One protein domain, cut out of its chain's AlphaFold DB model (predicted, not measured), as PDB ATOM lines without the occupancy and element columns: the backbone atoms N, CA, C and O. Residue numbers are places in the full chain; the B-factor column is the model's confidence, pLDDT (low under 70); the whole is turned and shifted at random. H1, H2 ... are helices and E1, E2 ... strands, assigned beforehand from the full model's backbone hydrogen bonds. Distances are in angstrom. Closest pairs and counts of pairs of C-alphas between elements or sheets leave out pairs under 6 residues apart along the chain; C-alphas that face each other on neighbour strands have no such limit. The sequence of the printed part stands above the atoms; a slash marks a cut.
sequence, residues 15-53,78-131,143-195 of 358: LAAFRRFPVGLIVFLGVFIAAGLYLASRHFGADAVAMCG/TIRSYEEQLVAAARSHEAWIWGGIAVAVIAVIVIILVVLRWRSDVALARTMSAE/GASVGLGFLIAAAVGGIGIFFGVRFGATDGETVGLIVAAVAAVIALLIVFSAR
ATOM      1  N   LEU A  15       5.773 -21.951 -16.940       59.78
ATOM      2  CA  LEU A  15       5.744 -21.334 -18.268       59.78
ATOM      3  C   LEU A  15       4.403 -20.676 -18.636       59.78
ATOM      4  O   LEU A  15       4.364 -19.866 -19.569       59.78
ATOM      5  N   ALA A  16       3.304 -20.959 -17.932       61.50
ATOM      6  CA  ALA A  16       2.003 -20.366 -18.233       61.50
ATOM      7  C   ALA A  16       2.006 -18.843 -18.042       61.50
ATOM      8  O   ALA A  16       1.380 -18.134 -18.829       61.50
ATOM      9  N   ALA A  17       2.745 -18.324 -17.052       59.50
ATOM     10  CA  ALA A  17       2.895 -16.883 -16.827       59.50
ATOM     11  C   ALA A  17       3.616 -16.188 -17.996       59.50
ATOM     12  O   ALA A  17       3.191 -15.122 -18.438       59.50
ATOM     13  N   PHE A  18       4.637 -16.838 -18.555       59.00
ATOM     14  CA  PHE A  18       5.402 -16.363 -19.709       59.00
ATOM     15  C   PHE A  18       4.588 -16.378 -21.014       59.00
ATOM     16  O   PHE A  18       4.807 -15.569 -21.913       59.00
ATOM     17  N   ARG A  19       3.596 -17.274 -21.113       62.78
ATOM     18  CA  ARG A  19       2.692 -17.384 -22.269       62.78
ATOM     19  C   ARG A  19       1.521 -16.397 -22.236       62.78
ATOM     20  O   ARG A  19       0.817 -16.283 -23.241       62.78
ATOM     21  N   ARG A  20       1.288 -15.680 -21.127       68.00
ATOM     22  CA  ARG A  20       0.130 -14.776 -21.001       68.00
ATOM     23  C   ARG A  20       0.201 -13.656 -22.031       68.00
ATOM     24  O   ARG A  20       1.181 -12.922 -22.126       68.00
ATOM     25  N   PHE A  21      -0.871 -13.529 -22.803       71.75
ATOM     26  CA  PHE A  21      -1.047 -12.430 -23.738       71.75
ATOM     27  C   PHE A  21      -1.166 -11.110 -22.954       71.75
ATOM     28  O   PHE A  21      -1.879 -11.084 -21.946       71.75
ATOM     29  N   PRO A  22      -0.504 -10.012 -23.369       74.88
ATOM     30  CA  PRO A  22      -0.538  -8.732 -22.658       74.88
ATOM     31  C   PRO A  22      -1.864  -7.987 -22.902       74.88
ATOM     32  O   PRO A  22      -1.887  -6.883 -23.446       74.88
ATOM     33  N   VAL A  23      -2.982  -8.596 -22.487       79.62
ATOM     34  CA  VAL A  23      -4.354  -8.116 -22.727       79.62
ATOM     35  C   VAL A  23      -4.528  -6.683 -22.233       79.62
ATOM     36  O   VAL A  23      -5.026  -5.850 -22.977       79.62
ATOM     37  N   GLY A  24      -4.061  -6.367 -21.019       78.69
ATOM     38  CA  GLY A  24      -4.221  -5.030 -20.437       78.69
ATOM     39  C   GLY A  24      -3.587  -3.918 -21.279       78.69
ATOM     40  O   GLY A  24      -4.213  -2.887 -21.498       78.69
ATOM     41  N   LEU A  25      -2.383  -4.148 -21.817       79.94
ATOM     42  CA  LEU A  25      -1.707  -3.180 -22.687       79.94
ATOM     43  C   LEU A  25      -2.441  -3.024 -24.025       79.94
ATOM     44  O   LEU A  25      -2.558  -1.917 -24.536       79.94
ATOM     45  N   ILE A  26      -2.964  -4.116 -24.582       84.25
ATOM     46  CA  ILE A  26      -3.687  -4.085 -25.860       84.25
ATOM     47  C   ILE A  26      -5.045  -3.401 -25.709       84.25
ATOM     48  O   ILE A  26      -5.401  -2.589 -26.555       84.25
ATOM     49  N   VAL A  27      -5.770  -3.667 -24.620       85.88
ATOM     50  CA  VAL A  27      -7.018  -2.963 -24.291       85.88
ATOM     51  C   VAL A  27      -6.745  -1.472 -24.117       85.88
ATOM     52  O   VAL A  27      -7.441  -0.656 -24.714       85.88
ATOM     53  N   PHE A  28      -5.691  -1.111 -23.378       85.31
ATOM     54  CA  PHE A  28      -5.268   0.279 -23.220       85.31
ATOM     55  C   PHE A  28      -4.997   0.954 -24.574       85.31
ATOM     56  O   PHE A  28      -5.580   1.994 -24.864       85.31
ATOM     57  N   LEU A  29      -4.188   0.341 -25.445       85.31
ATOM     58  CA  LEU A  29      -3.912   0.871 -26.788       85.31
ATOM     59  C   LEU A  29      -5.179   0.939 -27.660       85.31
ATOM     60  O   LEU A  29      -5.354   1.898 -28.410       85.31
ATOM     61  N   GLY A  30      -6.087  -0.030 -27.527       86.31
ATOM     62  CA  GLY A  30      -7.379  -0.049 -28.214       86.31
ATOM     63  C   GLY A  30      -8.271   1.137 -27.844       86.31
ATOM     64  O   GLY A  30      -8.875   1.743 -28.727       86.31
ATOM     65  N   VAL A  31      -8.290   1.536 -26.567       89.31
ATOM     66  CA  VAL A  31      -8.997   2.749 -26.119       89.31
ATOM     67  C   VAL A  31      -8.417   4.002 -26.785       89.31
ATOM     68  O   VAL A  31      -9.177   4.868 -27.212       89.31
ATOM     69  N   PHE A  32      -7.092   4.090 -26.952       85.69
ATOM     70  CA  PHE A  32      -6.460   5.217 -27.654       85.69
ATOM     71  C   PHE A  32      -6.770   5.247 -29.152       85.69
ATOM     72  O   PHE A  32      -6.962   6.330 -29.703       85.69
ATOM     73  N   ILE A  33      -6.867   4.084 -29.802       87.44
ATOM     74  CA  ILE A  33      -7.325   3.995 -31.197       87.44
ATOM     75  C   ILE A  33      -8.755   4.528 -31.303       87.44
ATOM     76  O   ILE A  33      -9.017   5.397 -32.131       87.44
ATOM     77  N   ALA A  34      -9.662   4.059 -30.441       88.06
ATOM     78  CA  ALA A  34     -11.050   4.508 -30.436       88.06
ATOM     79  C   ALA A  34     -11.167   6.017 -30.166       88.06
ATOM     80  O   ALA A  34     -11.903   6.704 -30.866       88.06
ATOM     81  N   ALA A  35     -10.399   6.551 -29.210       84.56
ATOM     82  CA  ALA A  35     -10.374   7.981 -28.912       84.56
ATOM     83  C   ALA A  35      -9.826   8.816 -30.084       84.56
ATOM     84  O   ALA A  35     -10.410   9.843 -30.428       84.56
ATOM     85  N   GLY A  36      -8.739   8.371 -30.724       82.38
ATOM     86  CA  GLY A  36      -8.163   9.039 -31.895       82.38
ATOM     87  C   GLY A  36      -9.113   9.042 -33.094       82.38
ATOM     88  O   GLY A  36      -9.300  10.081 -33.728       82.38
ATOM     89  N   LEU A  37      -9.773   7.911 -33.360       86.62
ATOM     90  CA  LEU A  37     -10.782   7.798 -34.414       86.62
ATOM     91  C   LEU A  37     -12.039   8.614 -34.105       86.62
ATOM     92  O   LEU A  37     -12.569   9.242 -35.013       86.62
ATOM     93  N   TYR A  38     -12.486   8.658 -32.847       86.62
ATOM     94  CA  TYR A  38     -13.618   9.486 -32.425       86.62
ATOM     95  C   TYR A  38     -13.339  10.981 -32.618       86.62
ATOM     96  O   TYR A  38     -14.190  11.718 -33.118       86.62
ATOM     97  N   LEU A  39     -12.131  11.436 -32.260       79.50
ATOM     98  CA  LEU A  39     -11.693  12.806 -32.531       79.50
ATOM     99  C   LEU A  39     -11.699  13.087 -34.037       79.50
ATOM    100  O   LEU A  39     -12.254  14.097 -34.459       79.50
ATOM    101  N   ALA A  40     -11.160  12.175 -34.848       81.25
ATOM    102  CA  ALA A  40     -11.178  12.331 -36.296       81.25
ATOM    103  C   ALA A  40     -12.612  12.383 -36.849       81.25
ATOM    104  O   ALA A  40     -12.944  13.324 -37.561       81.25
ATOM    105  N   SER A  41     -13.488  11.448 -36.468       82.62
ATOM    106  CA  SER A  41     -14.867  11.380 -36.970       82.62
ATOM    107  C   SER A  41     -15.718  12.575 -36.560       82.62
ATOM    108  O   SER A  41     -16.588  12.980 -37.316       82.62
ATOM    109  N   ARG A  42     -15.477  13.162 -35.378       82.69
ATOM    110  CA  ARG A  42     -16.213  14.352 -34.926       82.69
ATOM    111  C   ARG A  42     -15.906  15.584 -35.779       82.69
ATOM    112  O   ARG A  42     -16.755  16.459 -35.914       82.69
ATOM    113  N   HIS A  43     -14.692  15.666 -36.313       75.94
ATOM    114  CA  HIS A  43     -14.272  16.766 -37.177       75.94
ATOM    115  C   HIS A  43     -14.453  16.451 -38.666       75.94
ATOM    116  O   HIS A  43     -14.494  17.376 -39.474       75.94
ATOM    117  N   PHE A  44     -14.602  15.173 -39.021       70.31
ATOM    118  CA  PHE A  44     -14.884  14.713 -40.375       70.31
ATOM    119  C   PHE A  44     -16.342  15.019 -40.750       70.31
ATOM    120  O   PHE A  44     -17.267  14.460 -40.169       70.31
ATOM    121  N   GLY A  45     -16.551  15.918 -41.713       60.53
ATOM    122  CA  GLY A  45     -17.889  16.335 -42.159       60.53
ATOM    123  C   GLY A  45     -18.557  17.416 -41.301       60.53
ATOM    124  O   GLY A  45     -19.704  17.760 -41.562       60.53
ATOM    125  N   ALA A  46     -17.862  17.960 -40.298       69.44
ATOM    126  CA  ALA A  46     -18.301  19.171 -39.613       69.44
ATOM    127  C   ALA A  46     -17.857  20.400 -40.418       69.44
ATOM    128  O   ALA A  46     -16.669  20.533 -40.719       69.44
ATOM    129  N   ASP A  47     -18.795  21.293 -40.732       71.75
ATOM    130  CA  ASP A  47     -18.485  22.531 -41.442       71.75
ATOM    131  C   ASP A  47     -17.602  23.433 -40.578       71.75
ATOM    132  O   ASP A  47     -17.879  23.685 -39.402       71.75
ATOM    133  N   ALA A  48     -16.512  23.919 -41.166       74.75
ATOM    134  CA  ALA A  48     -15.684  24.923 -40.528       74.75
ATOM    135  C   ALA A  48     -16.459  26.243 -40.481       74.75
ATOM    136  O   ALA A  48     -16.878  26.755 -41.515       74.75
ATOM    137  N   VAL A  49     -16.627  26.805 -39.285       79.56
ATOM    138  CA  VAL A  49     -17.310  28.089 -39.094       79.56
ATOM    139  C   VAL A  49     -16.284  29.139 -38.689       79.56
ATOM    140  O   VAL A  49     -15.515  28.936 -37.748       79.56
ATOM    141  N   ALA A  50     -16.258  30.267 -39.401       79.19
ATOM    142  CA  ALA A  50     -15.443  31.415 -39.025       79.19
ATOM    143  C   ALA A  50     -16.006  32.047 -37.742       79.19
ATOM    144  O   ALA A  50     -17.190  32.375 -37.684       79.19
ATOM    145  N   MET A  51     -15.170  32.223 -36.718       80.19
ATOM    146  CA  MET A  51     -15.587  32.790 -35.430       80.19
ATOM    147  C   MET A  51     -14.696  33.959 -35.014       80.19
ATOM    148  O   MET A  51     -13.470  33.864 -35.063       80.19
ATOM    149  N   CYS A  52     -15.292  35.053 -34.546       80.94
ATOM    150  CA  CYS A  52     -14.588  36.154 -33.894       80.94
ATOM    151  C   CYS A  52     -14.876  36.114 -32.389       80.94
ATOM    152  O   CYS A  52     -15.922  36.560 -31.930       80.94
ATOM    153  N   GLY A  53     -13.961  35.533 -31.609       79.38
ATOM    154  CA  GLY A  53     -14.257  35.215 -30.210       79.38
ATOM    155  C   GLY A  53     -15.293  34.095 -30.137       79.38
ATOM    156  O   GLY A  53     -15.026  33.008 -30.647       79.38
ATOM    157  N   THR A  78      -4.361  42.901 -34.839       72.81
ATOM    158  CA  THR A  78      -4.405  42.210 -36.128       72.81
ATOM    159  C   THR A  78      -5.854  42.108 -36.556       72.81
ATOM    160  O   THR A  78      -6.649  41.485 -35.849       72.81
ATOM    161  N   ILE A  79      -6.180  42.714 -37.691       79.94
ATOM    162  CA  ILE A  79      -7.482  42.575 -38.338       79.94
ATOM    163  C   ILE A  79      -7.397  41.356 -39.253       79.94
ATOM    164  O   ILE A  79      -6.438  41.239 -40.015       79.94
ATOM    165  N   ARG A  80      -8.358  40.441 -39.138       80.69
ATOM    166  CA  ARG A  80      -8.488  39.269 -40.011       80.69
ATOM    167  C   ARG A  80      -9.848  39.254 -40.676       80.69
ATOM    168  O   ARG A  80     -10.854  39.502 -40.012       80.69
ATOM    169  N   SER A  81      -9.885  38.950 -41.965       84.56
ATOM    170  CA  SER A  81     -11.141  38.838 -42.711       84.56
ATOM    171  C   SER A  81     -11.892  37.540 -42.379       84.56
ATOM    172  O   SER A  81     -11.311  36.581 -41.855       84.56
ATOM    173  N   TYR A  82     -13.186  37.492 -42.713       81.00
ATOM    174  CA  TYR A  82     -13.994  36.267 -42.694       81.00
ATOM    175  C   TYR A  82     -13.300  35.096 -43.409       81.00
ATOM    176  O   TYR A  82     -13.227  33.998 -42.866       81.00
ATOM    177  N   GLU A  83     -12.744  35.331 -44.601       81.88
ATOM    178  CA  GLU A  83     -12.087  34.291 -45.402       81.88
ATOM    179  C   GLU A  83     -10.840  33.737 -44.699       81.88
ATOM    180  O   GLU A  83     -10.651  32.523 -44.622       81.88
ATOM    181  N   GLU A  84     -10.023  34.606 -44.098       79.38
ATOM    182  CA  GLU A  84      -8.841  34.193 -43.333       79.38
ATOM    183  C   GLU A  84      -9.209  33.376 -42.085       79.38
ATOM    184  O   GLU A  84      -8.522  32.410 -41.734       79.38
ATOM    185  N   GLN A  85     -10.297  33.751 -41.411       80.56
ATOM    186  CA  GLN A  85     -10.842  33.036 -40.257       80.56
ATOM    187  C   GLN A  85     -11.416  31.671 -40.648       80.56
ATOM    188  O   GLN A  85     -11.135  30.674 -39.980       80.56
ATOM    189  N   LEU A  86     -12.161  31.607 -41.754       81.56
ATOM    190  CA  LEU A  86     -12.735  30.374 -42.287       81.56
ATOM    191  C   LEU A  86     -11.635  29.379 -42.678       81.56
ATOM    192  O   LEU A  86     -11.686  28.210 -42.297       81.56
ATOM    193  N   VAL A  87     -10.588  29.856 -43.360       81.06
ATOM    194  CA  VAL A  87      -9.414  29.047 -43.718       81.06
ATOM    195  C   VAL A  87      -8.682  28.553 -42.467       81.06
ATOM    196  O   VAL A  87      -8.281  27.389 -42.402       81.06
ATOM    197  N   ALA A  88      -8.526  29.391 -41.439       75.00
ATOM    198  CA  ALA A  88      -7.913  28.976 -40.176       75.00
ATOM    199  C   ALA A  88      -8.754  27.922 -39.427       75.00
ATOM    200  O   ALA A  88      -8.186  26.985 -38.854       75.00
ATOM    201  N   ALA A  89     -10.083  28.050 -39.447       78.12
ATOM    202  CA  ALA A  89     -11.008  27.083 -38.863       78.12
ATOM    203  C   ALA A  89     -10.963  25.741 -39.613       78.12
ATOM    204  O   ALA A  89     -10.770  24.702 -38.979       78.12
ATOM    205  N   ALA A  90     -11.020  25.765 -40.950       80.88
ATOM    206  CA  ALA A  90     -10.912  24.577 -41.799       80.88
ATOM    207  C   ALA A  90      -9.598  23.823 -41.553       80.88
ATOM    208  O   ALA A  90      -9.598  22.621 -41.294       80.88
ATOM    209  N   ARG A  91      -8.474  24.545 -41.486       76.06
ATOM    210  CA  ARG A  91      -7.163  23.954 -41.171       76.06
ATOM    211  C   ARG A  91      -7.083  23.400 -39.758       76.06
ATOM    212  O   ARG A  91      -6.419  22.394 -39.527       76.06
ATOM    213  N   SER A  92      -7.740  24.037 -38.788       78.06
ATOM    214  CA  SER A  92      -7.813  23.483 -37.438       78.06
ATOM    215  C   SER A  92      -8.620  22.183 -37.415       78.06
ATOM    216  O   SER A  92      -8.236  21.275 -36.683       78.06
ATOM    217  N   HIS A  93      -9.698  22.080 -38.197       80.69
ATOM    218  CA  HIS A  93     -10.454  20.835 -38.366       80.69
ATOM    219  C   HIS A  93      -9.586  19.736 -38.985       80.69
ATOM    220  O   HIS A  93      -9.474  18.655 -38.409       80.69
ATOM    221  N   GLU A  94      -8.897  20.027 -40.090       81.44
ATOM    222  CA  GLU A  94      -7.965  19.082 -40.718       81.44
ATOM    223  C   GLU A  94      -6.853  18.645 -39.757       81.44
ATOM    224  O   GLU A  94      -6.537  17.458 -39.665       81.44
ATOM    225  N   ALA A  95      -6.294  19.577 -38.981       78.25
ATOM    226  CA  ALA A  95      -5.267  19.284 -37.988       78.25
ATOM    227  C   ALA A  95      -5.760  18.307 -36.906       78.25
ATOM    228  O   ALA A  95      -5.008  17.418 -36.496       78.25
ATOM    229  N   TRP A  96      -7.014  18.434 -36.456       78.94
ATOM    230  CA  TRP A  96      -7.625  17.489 -35.515       78.94
ATOM    231  C   TRP A  96      -7.848  16.108 -36.137       78.94
ATOM    232  O   TRP A  96      -7.560  15.102 -35.485       78.94
ATOM    233  N   ILE A  97      -8.298  16.053 -37.395       82.69
ATOM    234  CA  ILE A  97      -8.491  14.799 -38.135       82.69
ATOM    235  C   ILE A  97      -7.157  14.055 -38.263       82.69
ATOM    236  O   ILE A  97      -7.029  12.917 -37.805       82.69
ATOM    237  N   TRP A  98      -6.137  14.711 -38.818       83.31
ATOM    238  CA  TRP A  98      -4.831  14.094 -39.052       83.31
ATOM    239  C   TRP A  98      -4.076  13.788 -37.756       83.31
ATOM    240  O   TRP A  98      -3.425  12.747 -37.661       83.31
ATOM    241  N   GLY A  99      -4.207  14.638 -36.732       79.44
ATOM    242  CA  GLY A  99      -3.664  14.371 -35.401       79.44
ATOM    243  C   GLY A  99      -4.279  13.121 -34.761       79.44
ATOM    244  O   GLY A  99      -3.551  12.272 -34.243       79.44
ATOM    245  N   GLY A 100      -5.605  12.963 -34.850       79.81
ATOM    246  CA  GLY A 100      -6.317  11.775 -34.365       79.81
ATOM    247  C   GLY A 100      -5.915  10.497 -35.106       79.81
ATOM    248  O   GLY A 100      -5.599   9.485 -34.470       79.81
ATOM    249  N   ILE A 101      -5.838  10.557 -36.443       86.56
ATOM    250  CA  ILE A 101      -5.379   9.442 -37.288       86.56
ATOM    251  C   ILE A 101      -3.951   9.032 -36.916       86.56
ATOM    252  O   ILE A 101      -3.668   7.843 -36.771       86.56
ATOM    253  N   ALA A 102      -3.050   9.992 -36.705       82.38
ATOM    254  CA  ALA A 102      -1.668   9.699 -36.351       82.38
ATOM    255  C   ALA A 102      -1.540   8.940 -35.024       82.38
ATOM    256  O   ALA A 102      -0.793   7.963 -34.945       82.38
ATOM    257  N   VAL A 103      -2.297   9.342 -33.996       85.25
ATOM    258  CA  VAL A 103      -2.335   8.630 -32.708       85.25
ATOM    259  C   VAL A 103      -2.816   7.190 -32.898       85.25
ATOM    260  O   VAL A 103      -2.200   6.265 -32.359       85.25
ATOM    261  N   ALA A 104      -3.860   6.982 -33.707       86.62
ATOM    262  CA  ALA A 104      -4.365   5.647 -34.018       86.62
ATOM    263  C   ALA A 104      -3.313   4.791 -34.750       86.62
ATOM    264  O   ALA A 104      -3.079   3.644 -34.363       86.62
ATOM    265  N   VAL A 105      -2.618   5.349 -35.747       87.31
ATOM    266  CA  VAL A 105      -1.546   4.654 -36.482       87.31
ATOM    267  C   VAL A 105      -0.396   4.258 -35.551       87.31
ATOM    268  O   VAL A 105       0.046   3.108 -35.581       87.31
ATOM    269  N   ILE A 106       0.058   5.161 -34.674       83.50
ATOM    270  CA  ILE A 106       1.113   4.861 -33.688       83.50
ATOM    271  C   ILE A 106       0.670   3.719 -32.764       83.50
ATOM    272  O   ILE A 106       1.448   2.798 -32.512       83.50
ATOM    273  N   ALA A 107      -0.579   3.739 -32.290       86.38
ATOM    274  CA  ALA A 107      -1.109   2.689 -31.426       86.38
ATOM    275  C   ALA A 107      -1.132   1.327 -32.133       86.38
ATOM    276  O   ALA A 107      -0.668   0.340 -31.560       86.38
ATOM    277  N   VAL A 108      -1.579   1.272 -33.392       88.19
ATOM    278  CA  VAL A 108      -1.558   0.045 -34.207       88.19
ATOM    279  C   VAL A 108      -0.132  -0.483 -34.380       88.19
ATOM    280  O   VAL A 108       0.105  -1.675 -34.175       88.19
ATOM    281  N   ILE A 109       0.838   0.385 -34.684       87.12
ATOM    282  CA  ILE A 109       2.252  -0.006 -34.806       87.12
ATOM    283  C   ILE A 109       2.759  -0.612 -33.490       87.12
ATOM    284  O   ILE A 109       3.385  -1.675 -33.502       87.12
ATOM    285  N   VAL A 110       2.466   0.015 -32.348       84.69
ATOM    286  CA  VAL A 110       2.874  -0.506 -31.033       84.69
ATOM    287  C   VAL A 110       2.197  -1.846 -30.732       84.69
ATOM    288  O   VAL A 110       2.880  -2.759 -30.266       84.69
ATOM    289  N   ILE A 111       0.908  -2.018 -31.053       85.81
ATOM    290  CA  ILE A 111       0.214  -3.313 -30.928       85.81
ATOM    291  C   ILE A 111       0.936  -4.382 -31.751       85.81
ATOM    292  O   ILE A 111       1.246  -5.447 -31.216       85.81
ATOM    293  N   ILE A 112       1.256  -4.104 -33.019       87.94
ATOM    294  CA  ILE A 112       1.977  -5.046 -33.889       87.94
ATOM    295  C   ILE A 112       3.321  -5.429 -33.258       87.94
ATOM    296  O   ILE A 112       3.627  -6.616 -33.149       87.94
ATOM    297  N   LEU A 113       4.102  -4.456 -32.776       85.19
ATOM    298  CA  LEU A 113       5.391  -4.715 -32.123       85.19
ATOM    299  C   LEU A 113       5.245  -5.572 -30.855       85.19
ATOM    300  O   LEU A 113       6.032  -6.500 -30.649       85.19
ATOM    301  N   VAL A 114       4.237  -5.297 -30.024       83.31
ATOM    302  CA  VAL A 114       3.931  -6.072 -28.809       83.31
ATOM    303  C   VAL A 114       3.524  -7.501 -29.159       83.31
ATOM    304  O   VAL A 114       4.031  -8.440 -28.547       83.31
ATOM    305  N   VAL A 115       2.665  -7.688 -30.163       84.69
ATOM    306  CA  VAL A 115       2.192  -9.011 -30.597       84.69
ATOM    307  C   VAL A 115       3.319  -9.829 -31.226       84.69
ATOM    308  O   VAL A 115       3.469 -11.004 -30.893       84.69
ATOM    309  N   LEU A 116       4.134  -9.229 -32.100       86.38
ATOM    310  CA  LEU A 116       5.300  -9.895 -32.691       86.38
ATOM    311  C   LEU A 116       6.293 -10.324 -31.612       86.38
ATOM    312  O   LEU A 116       6.771 -11.461 -31.629       86.38
ATOM    313  N   ARG A 117       6.562  -9.445 -30.637       82.12
ATOM    314  CA  ARG A 117       7.447  -9.772 -29.517       82.12
ATOM    315  C   ARG A 117       6.866 -10.885 -28.651       82.12
ATOM    316  O   ARG A 117       7.579 -11.835 -28.360       82.12
ATOM    317  N   TRP A 118       5.583 -10.813 -28.303       79.69
ATOM    318  CA  TRP A 118       4.908 -11.867 -27.546       79.69
ATOM    319  C   TRP A 118       4.948 -13.210 -28.282       79.69
ATOM    320  O   TRP A 118       5.242 -14.229 -27.666       79.69
ATOM    321  N   ARG A 119       4.732 -13.233 -29.605       83.81
ATOM    322  CA  ARG A 119       4.862 -14.459 -30.410       83.81
ATOM    323  C   ARG A 119       6.280 -15.025 -30.385       83.81
ATOM    324  O   ARG A 119       6.429 -16.237 -30.250       83.81
ATOM    325  N   SER A 120       7.297 -14.170 -30.507       80.56
ATOM    326  CA  SER A 120       8.703 -14.584 -30.413       80.56
ATOM    327  C   SER A 120       9.028 -15.154 -29.035       80.56
ATOM    328  O   SER A 120       9.641 -16.216 -28.957       80.56
ATOM    329  N   ASP A 121       8.557 -14.502 -27.970       74.81
ATOM    330  CA  ASP A 121       8.720 -14.986 -26.603       74.81
ATOM    331  C   ASP A 121       7.999 -16.342 -26.446       74.81
ATOM    332  O   ASP A 121       8.631 -17.327 -26.095       74.81
ATOM    333  N   VAL A 122       6.724 -16.482 -26.828       76.44
ATOM    334  CA  VAL A 122       5.994 -17.766 -26.750       76.44
ATOM    335  C   VAL A 122       6.680 -18.889 -27.535       76.44
ATOM    336  O   VAL A 122       6.727 -20.021 -27.051       76.44
ATOM    337  N   ALA A 123       7.200 -18.605 -28.732       78.12
ATOM    338  CA  ALA A 123       7.943 -19.585 -29.523       78.12
ATOM    339  C   ALA A 123       9.197 -20.061 -28.776       78.12
ATOM    340  O   ALA A 123       9.422 -21.266 -28.672       78.12
ATOM    341  N   LEU A 124       9.937 -19.124 -28.179       74.94
ATOM    342  CA  LEU A 124      11.091 -19.412 -27.337       74.94
ATOM    343  C   LEU A 124      10.694 -20.249 -26.114       74.94
ATOM    344  O   LEU A 124      11.307 -21.270 -25.843       74.94
ATOM    345  N   ALA A 125       9.592 -19.915 -25.440       69.62
ATOM    346  CA  ALA A 125       9.057 -20.725 -24.341       69.62
ATOM    347  C   ALA A 125       8.712 -22.162 -24.756       69.62
ATOM    348  O   ALA A 125       8.822 -23.088 -23.954       69.62
ATOM    349  N   ARG A 126       8.241 -22.372 -25.988       73.44
ATOM    350  CA  ARG A 126       7.900 -23.715 -26.481       73.44
ATOM    351  C   ARG A 126       9.144 -24.559 -26.715       73.44
ATOM    352  O   ARG A 126       9.165 -25.689 -26.238       73.44
ATOM    353  N   THR A 127      10.179 -24.016 -27.363       73.44
ATOM    354  CA  THR A 127      11.459 -24.736 -27.534       73.44
ATOM    355  C   THR A 127      12.082 -25.085 -26.184       73.44
ATOM    356  O   THR A 127      12.688 -26.131 -26.014       73.44
ATOM    357  N   MET A 128      11.849 -24.217 -25.207       66.38
ATOM    358  CA  MET A 128      12.362 -24.288 -23.849       66.38
ATOM    359  C   MET A 128      11.597 -25.231 -22.913       66.38
ATOM    360  O   MET A 128      12.162 -25.730 -21.946       66.38
ATOM    361  N   SER A 129      10.324 -25.520 -23.197       63.47
ATOM    362  CA  SER A 129       9.499 -26.394 -22.348       63.47
ATOM    363  C   SER A 129       9.975 -27.852 -22.285       63.47
ATOM    364  O   SER A 129       9.536 -28.593 -21.409       63.47
ATOM    365  N   ALA A 130      10.885 -28.250 -23.178       64.38
ATOM    366  CA  ALA A 130      11.503 -29.571 -23.180       64.38
ATOM    367  C   ALA A 130      12.666 -29.712 -22.174       64.38
ATOM    368  O   ALA A 130      12.956 -30.825 -21.748       64.38
ATOM    369  N   GLU A 131      13.318 -28.619 -21.761       65.50
ATOM    370  CA  GLU A 131      14.586 -28.643 -21.002       65.50
ATOM    371  C   GLU A 131      14.415 -28.591 -19.466       65.50
ATOM    372  O   GLU A 131      15.277 -28.041 -18.788       65.50
ATOM    373  N   GLY A 143       4.915  -4.106 -19.704       61.72
ATOM    374  CA  GLY A 143       3.696  -3.324 -19.443       61.72
ATOM    375  C   GLY A 143       3.925  -1.815 -19.305       61.72
ATOM    376  O   GLY A 143       3.531  -1.031 -20.165       61.72
ATOM    377  N   ALA A 144       4.558  -1.397 -18.207       66.00
ATOM    378  CA  ALA A 144       4.598   0.014 -17.810       66.00
ATOM    379  C   ALA A 144       5.505   0.885 -18.698       66.00
ATOM    380  O   ALA A 144       5.136   1.999 -19.064       66.00
ATOM    381  N   SER A 145       6.682   0.375 -19.075       69.75
ATOM    382  CA  SER A 145       7.660   1.133 -19.870       69.75
ATOM    383  C   SER A 145       7.186   1.380 -21.308       69.75
ATOM    384  O   SER A 145       7.339   2.484 -21.828       69.75
ATOM    385  N   VAL A 146       6.554   0.375 -21.921       74.56
ATOM    386  CA  VAL A 146       5.984   0.461 -23.273       74.56
ATOM    387  C   VAL A 146       4.759   1.373 -23.281       74.56
ATOM    388  O   VAL A 146       4.643   2.218 -24.164       74.56
ATOM    389  N   GLY A 147       3.880   1.262 -22.276       75.31
ATOM    390  CA  GLY A 147       2.713   2.137 -22.134       75.31
ATOM    391  C   GLY A 147       3.090   3.615 -21.979       75.31
ATOM    392  O   GLY A 147       2.550   4.463 -22.686       75.31
ATOM    393  N   LEU A 148       4.070   3.925 -21.120       81.69
ATOM    394  CA  LEU A 148       4.574   5.294 -20.957       81.69
ATOM    395  C   LEU A 148       5.230   5.812 -22.243       81.69
ATOM    396  O   LEU A 148       4.953   6.932 -22.667       81.69
ATOM    397  N   GLY A 149       6.073   4.998 -22.883       81.31
ATOM    398  CA  GLY A 149       6.707   5.370 -24.146       81.31
ATOM    399  C   GLY A 149       5.692   5.648 -25.255       81.31
ATOM    400  O   GLY A 149       5.829   6.635 -25.974       81.31
ATOM    401  N   PHE A 150       4.627   4.845 -25.342       84.25
ATOM    402  CA  PHE A 150       3.515   5.101 -26.255       84.25
ATOM    403  C   PHE A 150       2.834   6.444 -25.971       84.25
ATOM    404  O   PHE A 150       2.644   7.214 -26.906       84.25
ATOM    405  N   LEU A 151       2.506   6.756 -24.712       85.19
ATOM    406  CA  LEU A 151       1.852   8.024 -24.364       85.19
ATOM    407  C   LEU A 151       2.676   9.234 -24.810       85.19
ATOM    408  O   LEU A 151       2.134  10.169 -25.399       85.19
ATOM    409  N   ILE A 152       3.989   9.200 -24.572       85.94
ATOM    410  CA  ILE A 152       4.888  10.284 -24.977       85.94
ATOM    411  C   ILE A 152       4.968  10.350 -26.510       85.94
ATOM    412  O   ILE A 152       4.863  11.436 -27.074       85.94
ATOM    413  N   ALA A 153       5.094   9.213 -27.201       84.94
ATOM    414  CA  ALA A 153       5.137   9.179 -28.664       84.94
ATOM    415  C   ALA A 153       3.835   9.678 -29.308       84.94
ATOM    416  O   ALA A 153       3.886  10.442 -30.268       84.94
ATOM    417  N   ALA A 154       2.680   9.277 -28.773       83.88
ATOM    418  CA  ALA A 154       1.368   9.706 -29.239       83.88
ATOM    419  C   ALA A 154       1.162  11.208 -29.011       83.88
ATOM    420  O   ALA A 154       0.693  11.899 -29.913       83.88
ATOM    421  N   ALA A 155       1.572  11.728 -27.849       85.25
ATOM    422  CA  ALA A 155       1.531  13.159 -27.573       85.25
ATOM    423  C   ALA A 155       2.434  13.936 -28.540       85.25
ATOM    424  O   ALA A 155       1.967  14.865 -29.190       85.25
ATOM    425  N   VAL A 156       3.700  13.537 -28.693       86.25
ATOM    426  CA  VAL A 156       4.649  14.224 -29.581       86.25
ATOM    427  C   VAL A 156       4.207  14.141 -31.045       86.25
ATOM    428  O   VAL A 156       4.190  15.162 -31.726       86.25
ATOM    429  N   GLY A 157       3.810  12.961 -31.523       80.31
ATOM    430  CA  GLY A 157       3.369  12.757 -32.905       80.31
ATOM    431  C   GLY A 157       2.057  13.476 -33.221       80.31
ATOM    432  O   GLY A 157       1.977  14.193 -34.217       80.31
ATOM    433  N   GLY A 158       1.051  13.343 -32.350       78.69
ATOM    434  CA  GLY A 158      -0.254  13.987 -32.516       78.69
ATOM    435  C   GLY A 158      -0.166  15.512 -32.453       78.69
ATOM    436  O   GLY A 158      -0.689  16.193 -33.333       78.69
ATOM    437  N   ILE A 159       0.560  16.056 -31.468       82.06
ATOM    438  CA  ILE A 159       0.810  17.502 -31.358       82.06
ATOM    439  C   ILE A 159       1.638  17.982 -32.556       82.06
ATOM    440  O   ILE A 159       1.310  19.000 -33.159       82.06
ATOM    441  N   GLY A 160       2.672  17.243 -32.952       78.44
ATOM    442  CA  GLY A 160       3.518  17.582 -34.096       78.44
ATOM    443  C   GLY A 160       2.742  17.747 -35.399       78.44
ATOM    444  O   GLY A 160       2.893  18.760 -36.079       78.44
ATOM    445  N   ILE A 161       1.873  16.786 -35.720       80.00
ATOM    446  CA  ILE A 161       1.027  16.832 -36.923       80.00
ATOM    447  C   ILE A 161      -0.026  17.932 -36.811       80.00
ATOM    448  O   ILE A 161      -0.239  18.666 -37.774       80.00
ATOM    449  N   PHE A 162      -0.612  18.122 -35.625       79.44
ATOM    450  CA  PHE A 162      -1.553  19.212 -35.385       79.44
ATOM    451  C   PHE A 162      -0.926  20.584 -35.679       79.44
ATOM    452  O   PHE A 162      -1.495  21.390 -36.414       79.44
ATOM    453  N   PHE A 163       0.271  20.852 -35.148       77.62
ATOM    454  CA  PHE A 163       0.992  22.099 -35.414       77.62
ATOM    455  C   PHE A 163       1.476  22.186 -36.870       77.62
ATOM    456  O   PHE A 163       1.412  23.261 -37.462       77.62
ATOM    457  N   GLY A 164       1.889  21.069 -37.471       74.06
ATOM    458  CA  GLY A 164       2.267  21.001 -38.883       74.06
ATOM    459  C   GLY A 164       1.163  21.468 -39.821       74.06
ATOM    460  O   GLY A 164       1.368  22.397 -40.596       74.06
ATOM    461  N   VAL A 165      -0.025  20.879 -39.696       75.62
ATOM    462  CA  VAL A 165      -1.189  21.215 -40.531       75.62
ATOM    463  C   VAL A 165      -1.708  22.622 -40.217       75.62
ATOM    464  O   VAL A 165      -2.029  23.391 -41.119       75.62
ATOM    465  N   ARG A 166      -1.727  23.016 -38.936       72.25
ATOM    466  CA  ARG A 166      -2.237  24.332 -38.517       72.25
ATOM    467  C   ARG A 166      -1.367  25.504 -38.986       72.25
ATOM    468  O   ARG A 166      -1.910  26.562 -39.297       72.25
ATOM    469  N   PHE A 167      -0.041  25.351 -38.993       68.81
ATOM    470  CA  PHE A 167       0.900  26.441 -39.297       68.81
ATOM    471  C   PHE A 167       1.559  26.331 -40.677       68.81
ATOM    472  O   PHE A 167       2.038  27.341 -41.192       68.81
ATOM    473  N   GLY A 168       1.531  25.148 -41.294       55.19
ATOM    474  CA  GLY A 168       2.164  24.833 -42.574       55.19
ATOM    475  C   GLY A 168       1.628  25.584 -43.795       55.19
ATOM    476  O   GLY A 168       2.131  25.358 -44.874       55.19
ATOM    477  N   ALA A 169       0.651  26.479 -43.665       48.34
ATOM    478  CA  ALA A 169       0.098  27.214 -44.808       48.34
ATOM    479  C   ALA A 169      -0.088  28.724 -44.537       48.34
ATOM    480  O   ALA A 169      -0.937  29.389 -45.131       48.34
ATOM    481  N   THR A 170       0.666  29.258 -43.575       54.91
ATOM    482  CA  THR A 170       0.931  30.708 -43.437       54.91
ATOM    483  C   THR A 170       2.317  31.012 -44.026       54.91
ATOM    484  O   THR A 170       3.016  30.062 -44.360       54.91
ATOM    485  N   ASP A 171       2.778  32.271 -44.089       51.97
ATOM    486  CA  ASP A 171       4.146  32.642 -44.545       51.97
ATOM    487  C   ASP A 171       5.301  31.885 -43.832       51.97
ATOM    488  O   ASP A 171       6.468  32.005 -44.195       51.97
ATOM    489  N   GLY A 172       4.991  31.088 -42.800       56.31
ATOM    490  CA  GLY A 172       5.872  30.126 -42.138       56.31
ATOM    491  C   GLY A 172       5.628  28.652 -42.502       56.31
ATOM    492  O   GLY A 172       5.855  27.801 -41.643       56.31
ATOM    493  N   GLU A 173       5.181  28.323 -43.719       63.44
ATOM    494  CA  GLU A 173       4.967  26.945 -44.214       63.44
ATOM    495  C   GLU A 173       6.152  26.016 -43.909       63.44
ATOM    496  O   GLU A 173       5.995  24.921 -43.360       63.44
ATOM    497  N   THR A 174       7.366  26.522 -44.123       71.38
ATOM    498  CA  THR A 174       8.610  25.817 -43.803       71.38
ATOM    499  C   THR A 174       8.737  25.517 -42.308       71.38
ATOM    500  O   THR A 174       9.192  24.441 -41.930       71.38
ATOM    501  N   VAL A 175       8.305  26.432 -41.437       72.12
ATOM    502  CA  VAL A 175       8.362  26.261 -39.976       72.12
ATOM    503  C   VAL A 175       7.379  25.182 -39.522       72.12
ATOM    504  O   VAL A 175       7.750  24.331 -38.715       72.12
ATOM    505  N   GLY A 176       6.154  25.174 -40.060       71.62
ATOM    506  CA  GLY A 176       5.163  24.130 -39.772       71.62
ATOM    507  C   GLY A 176       5.654  22.741 -40.186       71.62
ATOM    508  O   GLY A 176       5.604  21.800 -39.389       71.62
ATOM    509  N   LEU A 177       6.219  22.630 -41.391       75.56
ATOM    510  CA  LEU A 177       6.755  21.375 -41.919       75.56
ATOM    511  C   LEU A 177       7.978  20.885 -41.126       75.56
ATOM    512  O   LEU A 177       8.056  19.700 -40.799       75.56
ATOM    513  N   ILE A 178       8.892  21.784 -40.739       79.44
ATOM    514  CA  ILE A 178      10.042  21.446 -39.883       79.44
ATOM    515  C   ILE A 178       9.573  20.931 -38.518       79.44
ATOM    516  O   ILE A 178      10.073  19.910 -38.049       79.44
ATOM    517  N   VAL A 179       8.601  21.594 -37.881       79.50
ATOM    518  CA  VAL A 179       8.070  21.161 -36.575       79.50
ATOM    519  C   VAL A 179       7.424  19.779 -36.678       79.50
ATOM    520  O   VAL A 179       7.700  18.921 -35.836       79.50
ATOM    521  N   ALA A 180       6.628  19.533 -37.720       80.12
ATOM    522  CA  ALA A 180       6.013  18.230 -37.959       80.12
ATOM    523  C   ALA A 180       7.060  17.134 -38.210       80.12
ATOM    524  O   ALA A 180       6.975  16.059 -37.614       80.12
ATOM    525  N   ALA A 181       8.074  17.416 -39.033       82.31
ATOM    526  CA  ALA A 181       9.153  16.478 -39.331       82.31
ATOM    527  C   ALA A 181       9.975  16.134 -38.078       82.31
ATOM    528  O   ALA A 181      10.207  14.960 -37.791       82.31
ATOM    529  N   VAL A 182      10.361  17.139 -37.287       85.69
ATOM    530  CA  VAL A 182      11.097  16.938 -36.030       85.69
ATOM    531  C   VAL A 182      10.260  16.132 -35.037       85.69
ATOM    532  O   VAL A 182      10.760  15.172 -34.451       85.69
ATOM    533  N   ALA A 183       8.979  16.465 -34.877       85.62
ATOM    534  CA  ALA A 183       8.086  15.725 -33.995       85.62
ATOM    535  C   ALA A 183       7.885  14.271 -34.453       85.62
ATOM    536  O   ALA A 183       7.917  13.365 -33.621       85.62
ATOM    537  N   ALA A 184       7.759  14.022 -35.760       82.31
ATOM    538  CA  ALA A 184       7.673  12.671 -36.313       82.31
ATOM    539  C   ALA A 184       8.948  11.857 -36.032       82.31
ATOM    540  O   ALA A 184       8.860  10.711 -35.587       82.31
ATOM    541  N   VAL A 185      10.132  12.455 -36.212       86.69
ATOM    542  CA  VAL A 185      11.418  11.813 -35.888       86.69
ATOM    543  C   VAL A 185      11.509  11.497 -34.394       86.69
ATOM    544  O   VAL A 185      11.862  10.376 -34.028       86.69
ATOM    545  N   ILE A 186      11.146  12.436 -33.516       87.19
ATOM    546  CA  ILE A 186      11.165  12.215 -32.062       87.19
ATOM    547  C   ILE A 186      10.171  11.116 -31.671       87.19
ATOM    548  O   ILE A 186      10.533  10.214 -30.915       87.19
ATOM    549  N   ALA A 187       8.947  11.136 -32.205       80.56
ATOM    550  CA  ALA A 187       7.950  10.100 -31.952       80.56
ATOM    551  C   ALA A 187       8.457   8.718 -32.395       80.56
ATOM    552  O   ALA A 187       8.350   7.756 -31.634       80.56
ATOM    553  N   LEU A 188       9.094   8.621 -33.567       84.75
ATOM    554  CA  LEU A 188       9.725   7.387 -34.044       84.75
ATOM    555  C   LEU A 188      10.859   6.918 -33.125       84.75
ATOM    556  O   LEU A 188      10.920   5.731 -32.800       84.75
ATOM    557  N   LEU A 189      11.726   7.822 -32.662       86.62
ATOM    558  CA  LEU A 189      12.797   7.496 -31.712       86.62
ATOM    559  C   LEU A 189      12.240   7.014 -30.365       86.62
ATOM    560  O   LEU A 189      12.779   6.078 -29.766       86.62
ATOM    561  N   ILE A 190      11.138   7.603 -29.895       85.81
ATOM    562  CA  ILE A 190      10.460   7.162 -28.671       85.81
ATOM    563  C   ILE A 190       9.850   5.776 -28.881       85.81
ATOM    564  O   ILE A 190      10.112   4.889 -28.079       85.81
ATOM    565  N   VAL A 191       9.115   5.540 -29.970       82.56
ATOM    566  CA  VAL A 191       8.563   4.208 -30.282       82.56
ATOM    567  C   VAL A 191       9.681   3.168 -30.407       82.56
ATOM    568  O   VAL A 191       9.543   2.043 -29.928       82.56
ATOM    569  N   PHE A 192      10.817   3.541 -31.002       83.62
ATOM    570  CA  PHE A 192      11.983   2.670 -31.131       83.62
ATOM    571  C   PHE A 192      12.628   2.346 -29.776       83.62
ATOM    572  O   PHE A 192      12.954   1.189 -29.506       83.62
ATOM    573  N   SER A 193      12.795   3.339 -28.903       79.31
ATOM    574  CA  SER A 193      13.383   3.147 -27.568       79.31
ATOM    575  C   SER A 193      12.430   2.458 -26.583       79.31
ATOM    576  O   SER A 193      12.879   1.690 -25.729       79.31
ATOM    577  N   ALA A 194      11.122   2.662 -26.748       76.75
ATOM    578  CA  ALA A 194      10.048   2.040 -25.981       76.75
ATOM    579  C   ALA A 194       9.633   0.663 -26.518       76.75
ATOM    580  O   ALA A 194       8.607   0.123 -26.101       76.75
ATOM    581  N   ARG A 195      10.411   0.076 -27.440       76.25
ATOM    582  CA  ARG A 195      10.146  -1.271 -27.950       76.25
ATOM    583  C   ARG A 195       9.990  -2.261 -26.792       76.25
ATOM    584  O   ARG A 195      10.785  -2.222 -25.846       76.25
TER     585      ARG A 195
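Overview. This is residues 15 to 53, 78 to 131 and 143 to 195 of the 358 residues of an uncharacterized protein of Actinomycetales bacterium JB111 (UniProt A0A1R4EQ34). A long rod is built round one very long helix, H3, with H2 packed along one side of it and the helical hairpin of H4 and H5 beside it, H4 next to H3; H2, H3, H4 and H5 form an up-and-down bundle in a zigzag, each running against the one before. H3 reaches beyond the other three at both ends, with the short H1 near its last residues and the strand E1 leading into its first. The printed part has 146 residues with five named helices and one named strand, in the order H1, H2, E1, H3, H4, H5, and its class is mostly helix. The whole is loose, with a radius of gyration of the C-alphas of 20.0 A and spans of 76 by 28 by 18 A.

Arrangement. H1, residues 15 to 18, touches residues 121 to 125 alone of the hub H3, residues 82 to 128; their closest C-alphas, of Leu 15 and Ala 125, are 6.9 A apart. H2, residues 23 to 43, touches H3 at its residues 93 to 111 alone, at a shallow tilt of 18 degrees, opposite ways; the closest C-alphas, of Ala 40 and Ile 97, are 4.1 A apart. E1, residues 78 to 81, pairs with no named strand and meets H3 only through their link. H4, residues 144 to 167, touches H3 at its residues 88 to 110 alone, at a shallow tilt of 25 degrees, opposite ways, with the closest C-alphas, of Gly 99 and Gly 158, 4.5 A apart. H4 and H5, residues 173 to 193, are a helical hairpin at a shallow tilt of 10 degrees; their closest C-alphas, of Gly 164 and Gly 176, are 4.4 A apart. H2 and H4 are close but not clearly touching, the closest C-alphas being those of Leu 25 and Gly 147 at 6.9 A. H2 and H5 are apart. Every O i to N i+4 pair is within hydrogen-bond range in H2, H3, H4 and H5; H1 is too short for such a pair.

Along the chain. H1 begins at C-alpha 15, (5.744, -21.334, -18.268), and is 5.2 A long from first to last C-alpha. H2 measures 30.4 A and E1 10.0 A. H3 runs 68.7 A from C-alpha 82 at (-13.994, 36.267, -42.694) to C-alpha 128. H4 measures 34.3 A, and H5 measures 30.2 A, ending at C-alpha 193, (13.383, 3.147, -27.568).

Size, cuts and confidence. The two C-alphas farthest apart, of Ile 79 and Glu 131, are 76.5 A apart. Residues 54 to 77 are not printed, with 13.5 A between C-alphas 53 and 78; residues 132 to 142 are not printed, with 27.6 A between C-alphas 131 and 143. Of the links that are printed whole, H1 to H2, E1 to H3 and H4 to H5 are tight. Mean pLDDT of the printed part is 78.0; 23 residues are under 70, among them residues 15 to 20 and 167 to 173.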